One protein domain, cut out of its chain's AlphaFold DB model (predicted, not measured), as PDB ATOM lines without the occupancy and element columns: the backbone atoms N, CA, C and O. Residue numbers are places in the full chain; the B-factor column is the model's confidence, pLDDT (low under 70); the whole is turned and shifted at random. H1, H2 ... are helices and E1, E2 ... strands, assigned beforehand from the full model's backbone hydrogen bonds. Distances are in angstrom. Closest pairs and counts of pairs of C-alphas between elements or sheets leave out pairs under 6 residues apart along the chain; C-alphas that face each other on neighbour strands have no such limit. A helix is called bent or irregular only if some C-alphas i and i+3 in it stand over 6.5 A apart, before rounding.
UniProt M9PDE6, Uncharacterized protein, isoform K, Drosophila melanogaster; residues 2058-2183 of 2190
ATOM      1  N   VAL A2058      73.007 101.566 101.146       39.90
ATOM      2  CA  VAL A2058      74.216 101.906 101.906       39.90
ATOM      3  C   VAL A2058      73.979 101.515 103.363       39.90
ATOM      4  O   VAL A2058      73.629 102.358 104.184       39.90
ATOM      5  N   ALA A2059      74.173 100.229 103.673       38.81
ATOM      6  CA  ALA A2059      74.077  99.722 105.040       38.81
ATOM      7  C   ALA A2059      74.988 100.544 105.970       38.81
ATOM      8  O   ALA A2059      76.215 100.553 105.820       38.81
ATOM      9  N   VAL A2060      74.373 101.279 106.900       46.90
ATOM     10  CA  VAL A2060      75.065 102.220 107.789       46.90
ATOM     11  C   VAL A2060      76.006 101.443 108.717       46.90
ATOM     12  O   VAL A2060      75.528 100.658 109.533       46.90
ATOM     13  N   PRO A2061      77.335 101.660 108.665       48.52
ATOM     14  CA  PRO A2061      78.247 100.927 109.532       48.52
ATOM     15  C   PRO A2061      77.998 101.261 111.009       48.52
ATOM     16  O   PRO A2061      77.900 102.433 111.372       48.52
ATOM     17  N   GLU A2062      78.025 100.256 111.889       55.83
ATOM     18  CA  GLU A2062      77.883 100.418 113.352       55.83
ATOM     19  C   GLU A2062      78.925 101.367 113.991       55.83
ATOM     20  O   GLU A2062      78.824 101.728 115.158       55.83
ATOM     21  N   ARG A2063      79.981 101.740 113.253       57.38
ATOM     22  CA  ARG A2063      81.196 102.403 113.767       57.38
ATOM     23  C   ARG A2063      81.438 103.802 113.193       57.38
ATOM     24  O   ARG A2063      82.583 104.205 113.007       57.38
ATOM     25  N   THR A2064      80.371 104.539 112.896       66.31
ATOM     26  CA  THR A2064      80.454 105.940 112.452       66.31
ATOM     27  C   THR A2064      80.640 106.872 113.649       66.31
ATOM     28  O   THR A2064      79.769 106.948 114.516       66.31
ATOM     29  N   GLU A2065      81.736 107.623 113.679       79.76
ATOM     30  CA  GLU A2065      81.997 108.653 114.694       79.76
ATOM     31  C   GLU A2065      81.147 109.918 114.472       79.76
ATOM     32  O   GLU A2065      80.894 110.672 115.412       79.76
ATOM     33  N   ILE A2066      80.698 110.148 113.235       87.24
ATOM     34  CA  ILE A2066      79.879 111.280 112.801       87.24
ATOM     35  C   ILE A2066      78.732 110.759 111.929       87.24
ATOM     36  O   ILE A2066      78.948 110.061 110.942       87.24
ATOM     37  N   LEU A2067      77.514 111.145 112.289       91.29
ATOM     38  CA  LEU A2067      76.278 110.959 111.545       91.29
ATOM     39  C   LEU A2067      75.765 112.340 111.119       91.29
ATOM     40  O   LEU A2067      75.787 113.281 111.914       91.29
ATOM     41  N   ILE A2068      75.299 112.476 109.883       91.75
ATOM     42  CA  ILE A2068      74.721 113.715 109.357       91.75
ATOM     43  C   ILE A2068      73.340 113.391 108.787       91.75
ATOM     44  O   ILE A2068      73.212 112.501 107.952       91.75
ATOM     45  N   LEU A2069      72.322 114.094 109.267       91.92
ATOM     46  CA  LEU A2069      70.919 113.922 108.916       91.92
ATOM     47  C   LEU A2069      70.460 115.180 108.179       91.92
ATOM     48  O   LEU A2069      70.337 116.245 108.784       91.92
ATOM     49  N   THR A2070      70.266 115.069 106.868       90.74
ATOM     50  CA  THR A2070      69.830 116.177 106.006       90.74
ATOM     51  C   THR A2070      68.367 116.023 105.610       90.74
ATOM     52  O   THR A2070      67.881 114.900 105.522       90.74
ATOM     53  N   PHE A2071      67.675 117.132 105.354       88.37
ATOM     54  CA  PHE A2071      66.355 117.141 104.713       88.37
ATOM     55  C   PHE A2071      66.107 118.459 103.964       88.37
ATOM     56  O   PHE A2071      66.611 119.507 104.377       88.37
ATOM     57  N   ASN A2072      65.291 118.433 102.907       81.54
ATOM     58  CA  ASN A2072      64.873 119.646 102.194       81.54
ATOM     59  C   ASN A2072      63.610 120.237 102.864       81.54
ATOM     60  O   ASN A2072      62.595 119.547 102.964       81.54
ATOM     61  N   PRO A2073      63.623 121.503 103.328       72.89
ATOM     62  CA  PRO A2073      62.549 122.053 104.162       72.89
ATOM     63  C   PRO A2073      61.291 122.497 103.394       72.89
ATOM     64  O   PRO A2073      60.265 122.779 104.014       72.89
ATOM     65  N   GLY A2074      61.356 122.546 102.058       66.22
ATOM     66  CA  GLY A2074      60.238 122.944 101.192       66.22
ATOM     67  C   GLY A2074      59.130 121.894 101.037       66.22
ATOM     68  O   GLY A2074      58.065 122.211 100.517       66.22
ATOM     69  N   GLN A2075      59.334 120.655 101.494       65.39
ATOM     70  CA  GLN A2075      58.307 119.608 101.435       65.39
ATOM     71  C   GLN A2075      57.517 119.544 102.747       65.39
ATOM     72  O   GLN A2075      57.765 118.698 103.605       65.39
ATOM     73  N   HIS A2076      56.547 120.454 102.890       60.87
ATOM     74  CA  HIS A2076      55.660 120.540 104.060       60.87
ATOM     75  C   HIS A2076      54.942 119.208 104.356       60.87
ATOM     76  O   HIS A2076      54.878 118.797 105.512       60.87
ATOM     77  N   SER A2077      54.510 118.482 103.315       63.45
ATOM     78  CA  SER A2077      53.891 117.146 103.410       63.45
ATOM     79  C   SER A2077      54.773 116.089 104.083       63.45
ATOM     80  O   SER A2077      54.269 115.098 104.598       63.45
ATOM     81  N   ASN A2078      56.095 116.281 104.069       76.04
ATOM     82  CA  ASN A2078      57.068 115.279 104.496       76.04
ATOM     83  C   ASN A2078      57.658 115.608 105.879       76.04
ATOM     84  O   ASN A2078      58.586 114.937 106.324       76.04
ATOM     85  N   ARG A2079      57.142 116.623 106.591       83.17
ATOM     86  CA  ARG A2079      57.688 117.043 107.896       83.17
ATOM     87  C   ARG A2079      57.464 116.012 109.010       83.17
ATOM     88  O   ARG A2079      58.366 115.801 109.819       83.17
ATOM     89  N   GLU A2080      56.334 115.304 109.005       84.00
ATOM     90  CA  GLU A2080      56.095 114.164 109.907       84.00
ATOM     91  C   GLU A2080      57.007 112.970 109.579       84.00
ATOM     92  O   GLU A2080      57.588 112.360 110.477       84.00
ATOM     93  N   LEU A2081      57.213 112.684 108.286       85.63
ATOM     94  CA  LEU A2081      58.159 111.665 107.818       85.63
ATOM     95  C   LEU A2081      59.595 111.997 108.258       85.63
ATOM     96  O   LEU A2081      60.310 111.113 108.724       85.63
ATOM     97  N   ILE A2082      59.994 113.272 108.184       87.08
ATOM     98  CA  ILE A2082      61.295 113.761 108.656       87.08
ATOM     99  C   ILE A2082      61.464 113.520 110.165       87.08
ATOM    100  O   ILE A2082      62.501 112.999 110.585       87.08
ATOM    101  N   LEU A2083      60.448 113.838 110.976       88.86
ATOM    102  CA  LEU A2083      60.455 113.559 112.417       88.86
ATOM    103  C   LEU A2083      60.574 112.049 112.695       88.86
ATOM    104  O   LEU A2083      61.434 111.638 113.476       88.86
ATOM    105  N   SER A2084      59.754 111.230 112.032       88.70
ATOM    106  CA  SER A2084      59.722 109.770 112.191       88.70
ATOM    107  C   SER A2084      61.062 109.113 111.828       88.70
ATOM    108  O   SER A2084      61.647 108.390 112.635       88.70
ATOM    109  N   ASN A2085      61.622 109.458 110.665       90.27
ATOM    110  CA  ASN A2085      62.919 108.958 110.205       90.27
ATOM    111  C   ASN A2085      64.068 109.383 111.145       90.27
ATOM    112  O   ASN A2085      64.922 108.559 111.475       90.27
ATOM    113  N   ILE A2086      64.097 110.637 111.627       91.25
ATOM    114  CA  ILE A2086      65.092 111.088 112.625       91.25
ATOM    115  C   ILE A2086      64.966 110.294 113.930       91.25
ATOM    116  O   ILE A2086      65.985 109.911 114.512       91.25
ATOM    117  N   LEU A2087      63.736 110.054 114.393       90.85
ATOM    118  CA  LEU A2087      63.484 109.281 115.605       90.85
ATOM    119  C   LEU A2087      63.981 107.846 115.458       90.85
ATOM    120  O   LEU A2087      64.670 107.380 116.361       90.85
ATOM    121  N   ASP A2088      63.715 107.173 114.337       89.63
ATOM    122  CA  ASP A2088      64.117 105.777 114.155       89.63
ATOM    123  C   ASP A2088      65.630 105.591 113.943       89.63
ATOM    124  O   ASP A2088      66.251 104.761 114.612       89.63
ATOM    125  N   ILE A2089      66.270 106.427 113.113       88.57
ATOM    126  CA  ILE A2089      67.735 106.406 112.919       88.57
ATOM    127  C   ILE A2089      68.475 106.527 114.264       88.57
ATOM    128  O   ILE A2089      69.529 105.916 114.476       88.57
ATOM    129  N   LEU A2090      67.930 107.323 115.185       90.39
ATOM    130  CA  LEU A2090      68.474 107.512 116.525       90.39
ATOM    131  C   LEU A2090      68.011 106.419 117.508       90.39
ATOM    132  O   LEU A2090      68.813 106.007 118.353       90.39
ATOM    133  N   SER A2091      66.795 105.874 117.364       89.42
ATOM    134  CA  SER A2091      66.266 104.755 118.163       89.42
ATOM    135  C   SER A2091      67.137 103.501 118.032       89.42
ATOM    136  O   SER A2091      67.508 102.913 119.051       89.42
ATOM    137  N   ARG A2092      67.578 103.161 116.810       86.10
ATOM    138  CA  ARG A2092      68.431 101.987 116.524       86.10
ATOM    139  C   ARG A2092      69.806 102.059 117.207       86.10
ATOM    140  O   ARG A2092      70.449 101.033 117.416       86.10
ATOM    141  N   ARG A2093      70.244 103.255 117.623       83.58
ATOM    142  CA  ARG A2093      71.462 103.507 118.431       83.58
ATOM    143  C   ARG A2093      71.160 103.774 119.919       83.58
ATOM    144  O   ARG A2093      72.016 104.261 120.657       83.58
ATOM    145  N   GLY A2094      69.922 103.524 120.353       83.97
ATOM    146  CA  GLY A2094      69.409 103.759 121.709       83.97
ATOM    147  C   GLY A2094      69.220 105.230 122.100       83.97
ATOM    148  O   GLY A2094      68.969 105.544 123.267       83.97
ATOM    149  N   VAL A2095      69.323 106.154 121.146       87.34
ATOM    150  CA  VAL A2095      69.248 107.601 121.372       87.34
ATOM    151  C   VAL A2095      67.792 108.066 121.287       87.34
ATOM    152  O   VAL A2095      67.371 108.712 120.334       87.34
ATOM    153  N   MET A2096      67.003 107.774 122.322       88.28
ATOM    154  CA  MET A2096      65.647 108.329 122.443       88.28
ATOM    155  C   MET A2096      65.711 109.861 122.581       88.28
ATOM    156  O   MET A2096      66.081 110.355 123.651       88.28
ATOM    157  N   LEU A2097      65.369 110.610 121.525       89.23
ATOM    158  CA  LEU A2097      65.448 112.080 121.498       89.23
ATOM    159  C   LEU A2097      64.668 112.733 122.645       89.23
ATOM    160  O   LEU A2097      65.234 113.540 123.378       89.23
ATOM    161  N   SER A2098      63.421 112.314 122.864       88.94
ATOM    162  CA  SER A2098      62.539 112.819 123.927       88.94
ATOM    163  C   SER A2098      63.119 112.686 125.343       88.94
ATOM    164  O   SER A2098      62.808 113.497 126.212       88.94
ATOM    165  N   LYS A2099      63.998 111.700 125.589       87.79
ATOM    166  CA  LYS A2099      64.652 111.480 126.892       87.79
ATOM    167  C   LYS A2099      66.038 112.124 127.002       87.79
ATOM    168  O   LYS A2099      66.439 112.512 128.097       87.79
ATOM    169  N   HIS A2100      66.793 112.195 125.906       86.00
ATOM    170  CA  HIS A2100      68.204 112.611 125.924       86.00
ATOM    171  C   HIS A2100      68.439 114.052 125.445       86.00
ATOM    172  O   HIS A2100      69.415 114.671 125.864       86.00
ATOM    173  N   TYR A2101      67.564 114.579 124.584       90.65
ATOM    174  CA  TYR A2101      67.651 115.910 123.976       90.65
ATOM    175  C   TYR A2101      66.249 116.541 123.813       90.65
ATOM    176  O   TYR A2101      65.845 116.833 122.685       90.65
ATOM    177  N   PRO A2102      65.492 116.760 124.910       90.25
ATOM    178  CA  PRO A2102      64.103 117.223 124.842       90.25
ATOM    179  C   PRO A2102      63.939 118.554 124.093       90.25
ATOM    180  O   PRO A2102      63.062 118.634 123.249       90.25
ATOM    181  N   GLU A2103      64.836 119.535 124.269       88.85
ATOM    182  CA  GLU A2103      64.824 120.798 123.494       88.85
ATOM    183  C   GLU A2103      64.888 120.597 121.966       88.85
ATOM    184  O   GLU A2103      64.491 121.463 121.189       88.85
ATOM    185  N   VAL A2104      65.494 119.498 121.513       90.08
ATOM    186  CA  VAL A2104      65.691 119.207 120.086       90.08
ATOM    187  C   VAL A2104      64.533 118.377 119.556       90.08
ATOM    188  O   VAL A2104      64.117 118.593 118.425       90.08
ATOM    189  N   PHE A2105      63.976 117.494 120.387       91.48
ATOM    190  CA  PHE A2105      62.681 116.872 120.130       91.48
ATOM    191  C   PHE A2105      61.584 117.939 119.986       91.48
ATOM    192  O   PHE A2105      60.889 117.946 118.983       91.48
ATOM    193  N   GLU A2106      61.521 118.901 120.910       89.66
ATOM    194  CA  GLU A2106      60.613 120.054 120.882       89.66
ATOM    195  C   GLU A2106      60.796 120.893 119.609       89.66
ATOM    196  O   GLU A2106      59.838 121.093 118.877       89.66
ATOM    197  N   ARG A2107      62.025 121.294 119.241       88.65
ATOM    198  CA  ARG A2107      62.265 122.036 117.980       88.65
ATOM    199  C   ARG A2107      61.917 121.240 116.719       88.65
ATOM    200  O   ARG A2107      61.510 121.839 115.729       88.65
ATOM    201  N   LEU A2108      62.098 119.917 116.725       88.78
ATOM    202  CA  LEU A2108      61.664 119.051 115.623       88.78
ATOM    203  C   LEU A2108      60.134 118.907 115.592       88.78
ATOM    204  O   LEU A2108      59.570 118.846 114.506       88.78
ATOM    205  N   GLN A2109      59.475 118.925 116.753       87.48
ATOM    206  CA  GLN A2109      58.022 118.908 116.897       87.48
ATOM    207  C   GLN A2109      57.394 120.239 116.441       87.48
ATOM    208  O   GLN A2109      56.518 120.230 115.586       87.48
ATOM    209  N   THR A2110      57.912 121.394 116.872       86.86
ATOM    210  CA  THR A2110      57.541 122.733 116.364       86.86
ATOM    211  C   THR A2110      57.782 122.870 114.853       86.86
ATOM    212  O   THR A2110      57.100 123.631 114.169       86.86
ATOM    213  N   TYR A2111      58.755 122.143 114.296       87.31
ATOM    214  CA  TYR A2111      58.962 122.064 112.848       87.31
ATOM    215  C   TYR A2111      57.918 121.156 112.165       87.31
ATOM    216  O   TYR A2111      57.347 121.559 111.150       87.31
ATOM    217  N   SER A2112      57.608 119.975 112.721       84.28
ATOM    218  CA  SER A2112      56.593 119.067 112.159       84.28
ATOM    219  C   SER A2112      55.165 119.598 112.262       84.28
ATOM    220  O   SER A2112      54.411 119.477 111.308       84.28
ATOM    221  N   GLU A2113      54.823 120.266 113.365       82.74
ATOM    222  CA  GLU A2113      53.522 120.909 113.614       82.74
ATOM    223  C   GLU A2113      53.321 122.208 112.801       82.74
ATOM    224  O   GLU A2113      52.364 122.943 113.028       82.74
ATOM    225  N   GLY A2114      54.234 122.542 111.880       77.74
ATOM    226  CA  GLY A2114      54.131 123.717 111.006       77.74
ATOM    227  C   GLY A2114      54.397 125.069 111.679       77.74
ATOM    228  O   GLY A2114      54.479 126.080 110.992       77.74
ATOM    229  N   GLN A2115      54.605 125.101 112.999       73.15
ATOM    230  CA  GLN A2115      54.846 126.319 113.787       73.15
ATOM    231  C   GLN A2115      56.185 127.014 113.464       73.15
ATOM    232  O   GLN A2115      56.409 128.149 113.885       73.15
ATOM    233  N   SER A2116      57.099 126.358 112.737       74.27
ATOM    234  CA  SER A2116      58.343 126.977 112.267       74.27
ATOM    235  C   SER A2116      58.824 126.419 110.922       74.27
ATOM    236  O   SER A2116      59.003 125.216 110.761       74.27
ATOM    237  N   ASP A2117      59.117 127.305 109.965       69.98
ATOM    238  CA  ASP A2117      59.649 126.936 108.637       69.98
ATOM    239  C   ASP A2117      61.187 126.906 108.558       69.98
ATOM    240  O   ASP A2117      61.763 126.624 107.506       69.98
ATOM    241  N   LYS A2118      61.885 127.234 109.653       73.23
ATOM    242  CA  LYS A2118      63.349 127.401 109.681       73.23
ATOM    243  C   LYS A2118      63.991 126.556 110.777       73.23
ATOM    244  O   LYS A2118      64.185 127.017 111.901       73.23
ATOM    245  N   PHE A2119      64.382 125.332 110.427       83.41
ATOM    246  CA  PHE A2119      65.176 124.476 111.306       83.41
ATOM    247  C   PHE A2119      66.672 124.823 111.207       83.41
ATOM    248  O   PHE A2119      67.359 124.450 110.254       83.41
ATOM    249  N   ASN A2120      67.192 125.541 112.206       84.23
ATOM    250  CA  ASN A2120      68.623 125.845 112.306       84.23
ATOM    251  C   ASN A2120      69.453 124.557 112.512       84.23
ATOM    252  O   ASN A2120      69.059 123.736 113.338       84.23
ATOM    253  N   PRO A2121      70.625 124.392 111.861       87.30
ATOM    254  CA  PRO A2121      71.516 123.247 112.063       87.30
ATOM    255  C   PRO A2121      71.815 122.916 113.537       87.30
ATOM    256  O   PRO A2121      72.415 123.714 114.260       87.30
ATOM    257  N   VAL A2122      71.451 121.707 113.980       89.92
ATOM    258  CA  VAL A2122      71.656 121.223 115.357       89.92
ATOM    259  C   VAL A2122      72.753 120.164 115.392       89.92
ATOM    260  O   VAL A2122      72.666 119.148 114.708       89.92
ATOM    261  N   THR A2123      73.765 120.351 116.245       92.35
ATOM    262  CA  THR A2123      74.781 119.320 116.530       92.35
ATOM    263  C   THR A2123      74.544 118.681 117.894       92.35
ATOM    264  O   THR A2123      74.633 119.336 118.932       92.35
ATOM    265  N   LEU A2124      74.293 117.376 117.890       91.02
ATOM    266  CA  LEU A2124      74.174 116.513 119.057       91.02
ATOM    267  C   LEU A2124      75.481 115.743 119.292       91.02
ATOM    268  O   LEU A2124      76.241 115.459 118.364       91.02
ATOM    269  N   HIS A2125      75.700 115.320 120.536       90.10
ATOM    270  CA  HIS A2125      76.779 114.396 120.898       90.10
ATOM    271  C   HIS A2125      76.219 113.170 121.634       90.10
ATOM    272  O   HIS A2125      76.508 112.987 122.825       90.10
ATOM    273  N   PRO A2126      75.381 112.347 120.982       88.79
ATOM    274  CA  PRO A2126      74.848 111.135 121.586       88.79
ATOM    275  C   PRO A2126      75.934 110.172 122.083       88.79
ATOM    276  O   PRO A2126      77.140 110.334 121.854       88.79
ATOM    277  N   ARG A2127      75.479 109.161 122.814       85.31
ATOM    278  CA  ARG A2127      76.232 107.948 123.105       85.31
ATOM    279  C   ARG A2127      75.410 106.796 122.549       85.31
ATOM    280  O   ARG A2127      74.230 106.716 122.868       85.31
ATOM    281  N   ASP A2128      76.015 105.964 121.717       85.93
ATOM    282  CA  ASP A2128      75.366 104.749 121.236       85.93
ATOM    283  C   ASP A2128      75.283 103.734 122.385       85.93
ATOM    284  O   ASP A2128      76.270 103.509 123.096       85.93
ATOM    285  N   THR A2129      74.108 103.143 122.593       81.54
ATOM    286  CA  THR A2129      73.905 102.125 123.630       81.54
ATOM    287  C   THR A2129      74.498 100.773 123.256       81.54
ATOM    288  O   THR A2129      74.832 100.016 124.163       81.54
ATOM    289  N   GLN A2130      74.642 100.464 121.961       78.83
ATOM    290  CA  GLN A2130      75.136  99.163 121.503       78.83
ATOM    291  C   GLN A2130      76.661  99.052 121.657       78.83
ATOM    292  O   GLN A2130      77.165  98.141 122.312       78.83
ATOM    293  N   THR A2131      77.413 100.013 121.118       79.36
ATOM    294  CA  THR A2131      78.886 100.039 121.208       79.36
ATOM    295  C   THR A2131      79.418 100.755 122.452       79.36
ATOM    296  O   THR A2131      80.614 100.687 122.744       79.36
ATOM    297  N   GLY A2132      78.573 101.510 123.165       79.78
ATOM    298  CA  GLY A2132      78.991 102.386 124.263       79.78
ATOM    299  C   GLY A2132      79.847 103.585 123.826       79.78
ATOM    300  O   GLY A2132      80.309 104.336 124.698       79.78
ATOM    301  N   GLN A2133      80.071 103.765 122.517       81.51
ATOM    302  CA  GLN A2133      80.873 104.835 121.924       81.51
ATOM    303  C   GLN A2133      80.118 106.162 121.862       81.51
ATOM    304  O   GLN A2133      78.898 106.250 121.992       81.51
ATOM    305  N   ASN A2134      80.881 107.227 121.648       86.35
ATOM    306  CA  ASN A2134      80.386 108.591 121.562       86.35
ATOM    307  C   ASN A2134      80.426 109.043 120.100       86.35
ATOM    308  O   ASN A2134      81.516 109.150 119.547       86.35
ATOM    309  N   PHE A2135      79.272 109.342 119.500       89.43
ATOM    310  CA  PHE A2135      79.200 109.853 118.128       89.43
ATOM    311  C   PHE A2135      78.650 111.283 118.088       89.43
ATOM    312  O   PHE A2135      77.990 111.749 119.020       89.43
ATOM    313  N   VAL A2136      78.967 112.005 117.017       91.13
ATOM    314  CA  VAL A2136      78.381 113.306 116.679       91.13
ATOM    315  C   VAL A2136      77.188 113.052 115.763       91.13
ATOM    316  O   VAL A2136      77.307 112.257 114.837       91.13
ATOM    317  N   CYS A2137      76.055 113.713 115.988       92.45
ATOM    318  CA  CYS A2137      74.930 113.696 115.050       92.45
ATOM    319  C   CYS A2137      74.584 115.133 114.657       92.45
ATOM    320  O   CYS A2137      74.294 115.938 115.537       92.45
ATOM    321  N   ILE A2138      74.625 115.463 113.369       93.32
ATOM    322  CA  ILE A2138      74.372 116.817 112.860       93.32
ATOM    323  C   ILE A2138      73.075 116.798 112.047       93.32
ATOM    324  O   ILE A2138      73.031 116.150 111.009       93.32
ATOM    325  N   ILE A2139      72.032 117.480 112.515       92.35
ATOM    326  CA  ILE A2139      70.721 117.573 111.855       92.35
ATOM    327  C   ILE A2139      70.642 118.923 111.136       92.35
ATOM    328  O   ILE A2139      70.847 119.952 111.781       92.35
ATOM    329  N   MET A2140      70.384 118.947 109.824       89.48
ATOM    330  CA  MET A2140      70.431 120.175 109.010       89.48
ATOM    331  C   MET A2140      69.350 120.222 107.923       89.48
ATOM    332  O   MET A2140      69.245 119.305 107.110       89.48
ATOM    333  N   ALA A2141      68.628 121.341 107.846       85.48
ATOM    334  CA  ALA A2141      67.821 121.677 106.678       85.48
ATOM    335  C   ALA A2141      68.725 122.155 105.522       85.48
ATOM    336  O   ALA A2141      69.601 123.000 105.725       85.48
ATOM    337  N   VAL A2142      68.516 121.630 104.314       78.94
ATOM    338  CA  VAL A2142      69.275 121.981 103.102       78.94
ATOM    339  C   VAL A2142      68.380 122.798 102.171       78.94
ATOM    340  O   VAL A2142      67.417 122.290 101.606       78.94
ATOM    341  N   HIS A2143      68.680 124.088 102.020       62.24
ATOM    342  CA  HIS A2143      67.850 125.057 101.290       62.24
ATOM    343  C   HIS A2143      68.229 125.191  99.791       62.24
ATOM    344  O   HIS A2143      68.124 126.280  99.233       62.24
ATOM    345  N   THR A2144      68.692 124.118  99.133       55.02
ATOM    346  CA  THR A2144      69.091 124.143  97.705       55.02
ATOM    347  C   THR A2144      68.975 122.783  97.016       55.02
ATOM    348  O   THR A2144      69.811 121.913  97.252       55.02
ATOM    349  N   ASP A2145      68.066 122.639  96.047       53.69
ATOM    350  CA  ASP A2145      67.987 121.422  95.213       53.69
ATOM    351  C   ASP A2145      69.166 121.277  94.221       53.69
ATOM    352  O   ASP A2145      69.410 120.197  93.691       53.69
ATOM    353  N   ASN A2146      69.931 122.355  93.987       42.44
ATOM    354  CA  ASN A2146      71.032 122.404  93.009       42.44
ATOM    355  C   ASN A2146      72.450 122.428  93.613       42.44
ATOM    356  O   ASN A2146      73.424 122.250  92.881       42.44
ATOM    357  N   GLU A2147      72.599 122.609  94.928       41.24
ATOM    358  CA  GLU A2147      73.890 122.463  95.613       41.24
ATOM    359  C   GLU A2147      73.811 121.362  96.672       41.24
ATOM    360  O   GLU A2147      73.550 121.603  97.852       41.24
ATOM    361  N   LEU A2148      74.134 120.133  96.253       45.28
ATOM    362  CA  LEU A2148      74.562 119.089  97.179       45.28
ATOM    363  C   LEU A2148      75.884 119.544  97.815       45.28
ATOM    364  O   LEU A2148      76.972 119.297  97.279       45.28
ATOM    365  N   THR A2149      75.782 120.265  98.935       44.87
ATOM    366  CA  THR A2149      76.940 120.715  99.714       44.87
ATOM    367  C   THR A2149      77.879 119.534  99.941       44.87
ATOM    368  O   THR A2149      77.452 118.441 100.319       44.87
ATOM    369  N   LYS A2150      79.172 119.722  99.649       44.16
ATOM    370  CA  LYS A2150      80.172 118.639  99.663       44.16
ATOM    371  C   LYS A2150      80.588 118.269 101.085       44.16
ATOM    372  O   LYS A2150      81.744 118.424 101.477       44.16
ATOM    373  N   LEU A2151      79.629 117.733 101.830       46.61
ATOM    374  CA  LEU A2151      79.870 116.858 102.964       46.61
ATOM    375  C   LEU A2151      80.828 115.736 102.516       46.61
ATOM    376  O   LEU A2151      80.749 115.288 101.364       46.61
ATOM    377  N   PRO A2152      81.766 115.297 103.373       41.19
ATOM    378  CA  PRO A2152      82.749 114.287 103.005       41.19
ATOM    379  C   PRO A2152      82.051 112.940 102.784       41.19
ATOM    380  O   PRO A2152      81.789 112.189 103.720       41.19
ATOM    381  N   SER A2153      81.735 112.656 101.519       38.60
ATOM    382  CA  SER A2153      81.155 111.389 101.081       38.60
ATOM    383  C   SER A2153      82.007 110.217 101.576       38.60
ATOM    384  O   SER A2153      83.238 110.271 101.509       38.60
ATOM    385  N   ALA A2154      81.357 109.127 101.998       46.01
ATOM    386  CA  ALA A2154      81.979 107.925 102.574       46.01
ATOM    387  C   ALA A2154      82.973 107.183 101.641       46.01
ATOM    388  O   ALA A2154      83.502 106.125 101.982       46.01
ATOM    389  N   ALA A2155      83.240 107.737 100.460       43.87
ATOM    390  CA  ALA A2155      84.284 107.325  99.539       43.87
ATOM    391  C   ALA A2155      85.717 107.675 100.008       43.87
ATOM    392  O   ALA A2155      86.663 107.059  99.503       43.87
ATOM    393  N   ASP A2156      85.903 108.629 100.936       41.45
ATOM    394  CA  ASP A2156      87.240 109.076 101.366       41.45
ATOM    395  C   ASP A2156      87.743 108.422 102.668       41.45
ATOM    396  O   ASP A2156      87.349 108.768 103.779       41.45
ATOM    397  N   GLY A2157      88.688 107.491 102.517       36.21
ATOM    398  CA  GLY A2157      89.712 107.168 103.519       36.21
ATOM    399  C   GLY A2157      89.308 106.365 104.765       36.21
ATOM    400  O   GLY A2157      90.115 105.559 105.230       36.21
ATOM    401  N   GLY A2158      88.100 106.529 105.310       43.53
ATOM    402  CA  GLY A2158      87.663 105.785 106.494       43.53
ATOM    403  C   GLY A2158      86.224 106.059 106.924       43.53
ATOM    404  O   GLY A2158      85.735 107.180 106.832       43.53
ATOM    405  N   ASN A2159      85.569 105.027 107.462       57.02
ATOM    406  CA  ASN A2159      84.127 104.954 107.759       57.02
ATOM    407  C   ASN A2159      83.656 105.845 108.940       57.02
ATOM    408  O   ASN A2159      82.721 105.487 109.653       57.02
ATOM    409  N   ARG A2160      84.324 106.975 109.196       72.18
ATOM    410  CA  ARG A2160      84.046 107.868 110.330       72.18
ATOM    411  C   ARG A2160      82.783 108.702 110.125       72.18
ATOM    412  O   ARG A2160      82.138 109.011 111.117       72.18
ATOM    413  N   VAL A2161      82.432 109.047 108.882       80.85
ATOM    414  CA  VAL A2161      81.284 109.910 108.554       80.85
ATOM    415  C   VAL A2161      80.238 109.148 107.740       80.85
ATOM    416  O   VAL A2161      80.580 108.486 106.759       80.85
ATOM    417  N   THR A2162      78.967 109.288 108.109       82.11
ATOM    418  CA  THR A2162      77.804 108.957 107.271       82.11
ATOM    419  C   THR A2162      76.896 110.166 107.092       82.11
ATOM    420  O   THR A2162      76.799 111.028 107.963       82.11
ATOM    421  N   THR A2163      76.203 110.215 105.958       85.78
ATOM    422  CA  THR A2163      75.158 111.198 105.660       85.78
ATOM    423  C   THR A2163      73.927 110.447 105.167       85.78
ATOM    424  O   THR A2163      74.070 109.564 104.325       85.78
ATOM    425  N   ILE A2164      72.757 110.771 105.714       87.05
ATOM    426  CA  ILE A2164      71.463 110.163 105.382       87.05
ATOM    427  C   ILE A2164      70.495 111.298 105.039       87.05
ATOM    428  O   ILE A2164      70.362 112.243 105.821       87.05
ATOM    429  N   ASP A2165      69.825 111.198 103.890       88.32
ATOM    430  CA  ASP A2165      68.715 112.088 103.549       88.32
ATOM    431  C   ASP A2165      67.405 111.556 104.137       88.32
ATOM    432  O   ASP A2165      66.809 110.589 103.657       88.32
ATOM    433  N   VAL A2166      66.981 112.233 105.196       85.33
ATOM    434  CA  VAL A2166      65.787 111.961 105.992       85.33
ATOM    435  C   VAL A2166      64.508 112.320 105.226       85.33
ATOM    436  O   VAL A2166      63.453 111.762 105.518       85.33
ATOM    437  N   GLY A2167      64.583 113.211 104.227       81.13
ATOM    438  CA  GLY A2167      63.428 113.583 103.400       81.13
ATOM    439  C   GLY A2167      62.891 112.433 102.538       81.13
ATOM    440  O   GLY A2167      61.745 112.481 102.095       81.13
ATOM    441  N   SER A2168      63.691 111.384 102.327       77.51
ATOM    442  CA  SER A2168      63.318 110.224 101.518       77.51
ATOM    443  C   SER A2168      62.585 109.137 102.321       77.51
ATOM    444  O   SER A2168      63.001 108.740 103.410       77.51
ATOM    445  N   THR A2169      61.544 108.540 101.733       65.73
ATOM    446  CA  THR A2169      60.906 107.310 102.258       65.73
ATOM    447  C   THR A2169      61.858 106.106 102.270       65.73
ATOM    448  O   THR A2169      61.629 105.131 102.980       65.73
ATOM    449  N   SER A2170      62.956 106.175 101.512       62.15
ATOM    450  CA  SER A2170      64.004 105.150 101.470       62.15
ATOM    451  C   SER A2170      64.969 105.195 102.663       62.15
ATOM    452  O   SER A2170      65.723 104.240 102.846       62.15
ATOM    453  N   ALA A2171      64.957 106.253 103.486       62.25
ATOM    454  CA  ALA A2171      65.897 106.430 104.598       62.25
ATOM    455  C   ALA A2171      65.872 105.272 105.615       62.25
ATOM    456  O   ALA A2171      66.921 104.884 106.126       62.25
ATOM    457  N   LEU A2172      64.694 104.688 105.868       60.17
ATOM    458  CA  LEU A2172      64.526 103.534 106.761       60.17
ATOM    459  C   LEU A2172      64.982 102.221 106.095       60.17
ATOM    460  O   LEU A2172      65.740 101.443 106.672       60.17
ATOM    461  N   VAL A2173      64.593 102.016 104.832       57.56
ATOM    462  CA  VAL A2173      64.956 100.847 104.001       57.56
ATOM    463  C   VAL A2173      66.480 100.720 103.839       57.56
ATOM    464  O   VAL A2173      67.028  99.619 103.790       57.56
ATOM    465  N   GLN A2174      67.178 101.859 103.818       52.92
ATOM    466  CA  GLN A2174      68.637 101.976 103.765       52.92
ATOM    467  C   GLN A2174      69.347 101.478 105.046       52.92
ATOM    468  O   GLN A2174      70.541 101.176 105.001       52.92
ATOM    469  N   LEU A2175      68.622 101.347 106.165       56.13
ATOM    470  CA  LEU A2175      69.089 100.756 107.427       56.13
ATOM    471  C   LEU A2175      68.708  99.273 107.527       56.13
ATOM    472  O   LEU A2175      69.514  98.444 107.937       56.13
ATOM    473  N   GLU A2176      67.469  98.949 107.161       47.04
ATOM    474  CA  GLU A2176      66.802  97.691 107.523       47.04
ATOM    475  C   GLU A2176      67.272  96.472 106.712       47.04
ATOM    476  O   GLU A2176      67.253  95.344 107.198       47.04
ATOM    477  N   LEU A2177      67.778  96.687 105.495       45.40
ATOM    478  CA  LEU A2177      68.296  95.620 104.627       45.40
ATOM    479  C   LEU A2177      69.709  95.117 105.000       45.40
ATOM    480  O   LEU A2177      70.266  94.288 104.274       45.40
ATOM    481  N   GLY A2178      70.295  95.606 106.100       38.14
ATOM    482  CA  GLY A2178      71.659  95.278 106.532       38.14
ATOM    483  C   GLY A2178      71.825  93.913 107.214       38.14
ATOM    484  O   GLY A2178      72.783  93.200 106.911       38.14
ATOM    485  N   ASP A2179      70.906  93.536 108.107       37.82
ATOM    486  CA  ASP A2179      71.184  92.491 109.108       37.82
ATOM    487  C   ASP A2179      70.742  91.075 108.682       37.82
ATOM    488  O   ASP A2179      71.488  90.105 108.851       37.82
ATOM    489  N   ASP A2180      69.565  90.925 108.063       37.58
ATOM    490  CA  ASP A2180      68.973  89.604 107.772       37.58
ATOM    491  C   ASP A2180      69.624  88.853 106.587       37.58
ATOM    492  O   ASP A2180      69.617  87.617 106.533       37.58
ATOM    493  N   GLN A2181      70.227  89.566 105.627       37.88
ATOM    494  CA  GLN A2181      70.801  88.948 104.417       37.88
ATOM    495  C   GLN A2181      72.190  88.316 104.627       37.88
ATOM    496  O   GLN A2181      72.632  87.502 103.811       37.88
ATOM    497  N   ILE A2182      72.866  88.629 105.737       35.79
ATOM    498  CA  ILE A2182      74.207  88.108 106.057       35.79
ATOM    499  C   ILE A2182      74.159  86.639 106.533       35.79
ATOM    500  O   ILE A2182      75.162  85.924 106.443       35.79
ATOM    501  N   CYS A2183      72.990  86.153 106.969       31.32
ATOM    502  CA  CYS A2183      72.830  84.838 107.607       31.32
ATOM    503  C   CYS A2183      72.161  83.749 106.742       31.32
ATOM    504  O   CYS A2183      72.105  82.601 107.177       31.32
TER     505      CYS A2183
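What this domain is: This is residues 2058 to 2183 of the 2190 residues of the protein "Uncharacterized protein, isoform K" of Drosophila melanogaster (UniProt M9PDE6). A four-stranded sheet has the long helix H1 laid along one face, giving two layers, a sheet and a helix on one of its faces; H3 and H4 pack on H1 from opposite sides, and short H2 sits at a corner with H3. A long loop, residues 2142 to 2160, swings wide between E3 and E4. The printed part has 126 residues, with E1 H1 H2 H3 E2 E3 E4 H4 along the chain; the mixed sheet has the order E2 E3 E1 E4. The class is mixed, helices and strands, with under half of the residues in named elements; the whole is compact, radius of gyration of the C-alphas 14.4 A, spanning 43 by 36 by 25 A.

Where its parts are: E1, residues 2066 to 2071, starts at C-alpha 2066 (79.879, 111.280, 112.801) and, like E3, residues 2136 to 2141, is 16.8 A long. E2 is residues 2122 to 2124 and E4 2161 to 2165. H1, residues 2076 to 2091, is 23.7 A long and irregular: C-alphas 2077 and 2080 are 7.5 A apart. H2 is 2097 to 2100, H3 2102 to 2112 (14.9 A), and H4 2170 to 2176, ending at C-alpha 2176 (66.802, 97.691, 107.523).

How they stand to each other: E1 is parallel to E3 (N 2067 to O 2136, 2.8 A) and to E4 (N 2068 to O 2162, 2.8 A); E2 and E3 form an antiparallel hairpin (N 2124 to O 2137, 2.8 A). H1 is over E1, at a height over the sheet of 9.5 A. H1 touches H3 with residues 2079 to 2083 alone, closest C-alphas Arg 2079 and Ser 2112, 4.8 A, at a shallow tilt of 28 degrees, opposite ways. It touches H4 with residues 2085 to 2089 alone, closest C-alphas Asn 2085 and Leu 2172, 6.6 A. H3 and H4 are apart, and each only grazes the sheet. Every O i to N i+4 pair is within hydrogen-bond range in H3; in H1 10 of 12 and in H4 2 of 3 are, and H2 is too short for one.

The domain as a whole: The printed part has no cut. The links E2 to E3 and E3 to E4 are long. Mean pLDDT of the printed part is 73.3, and residues 2143 to 2159 and 2169 to 2183 are among those under 70.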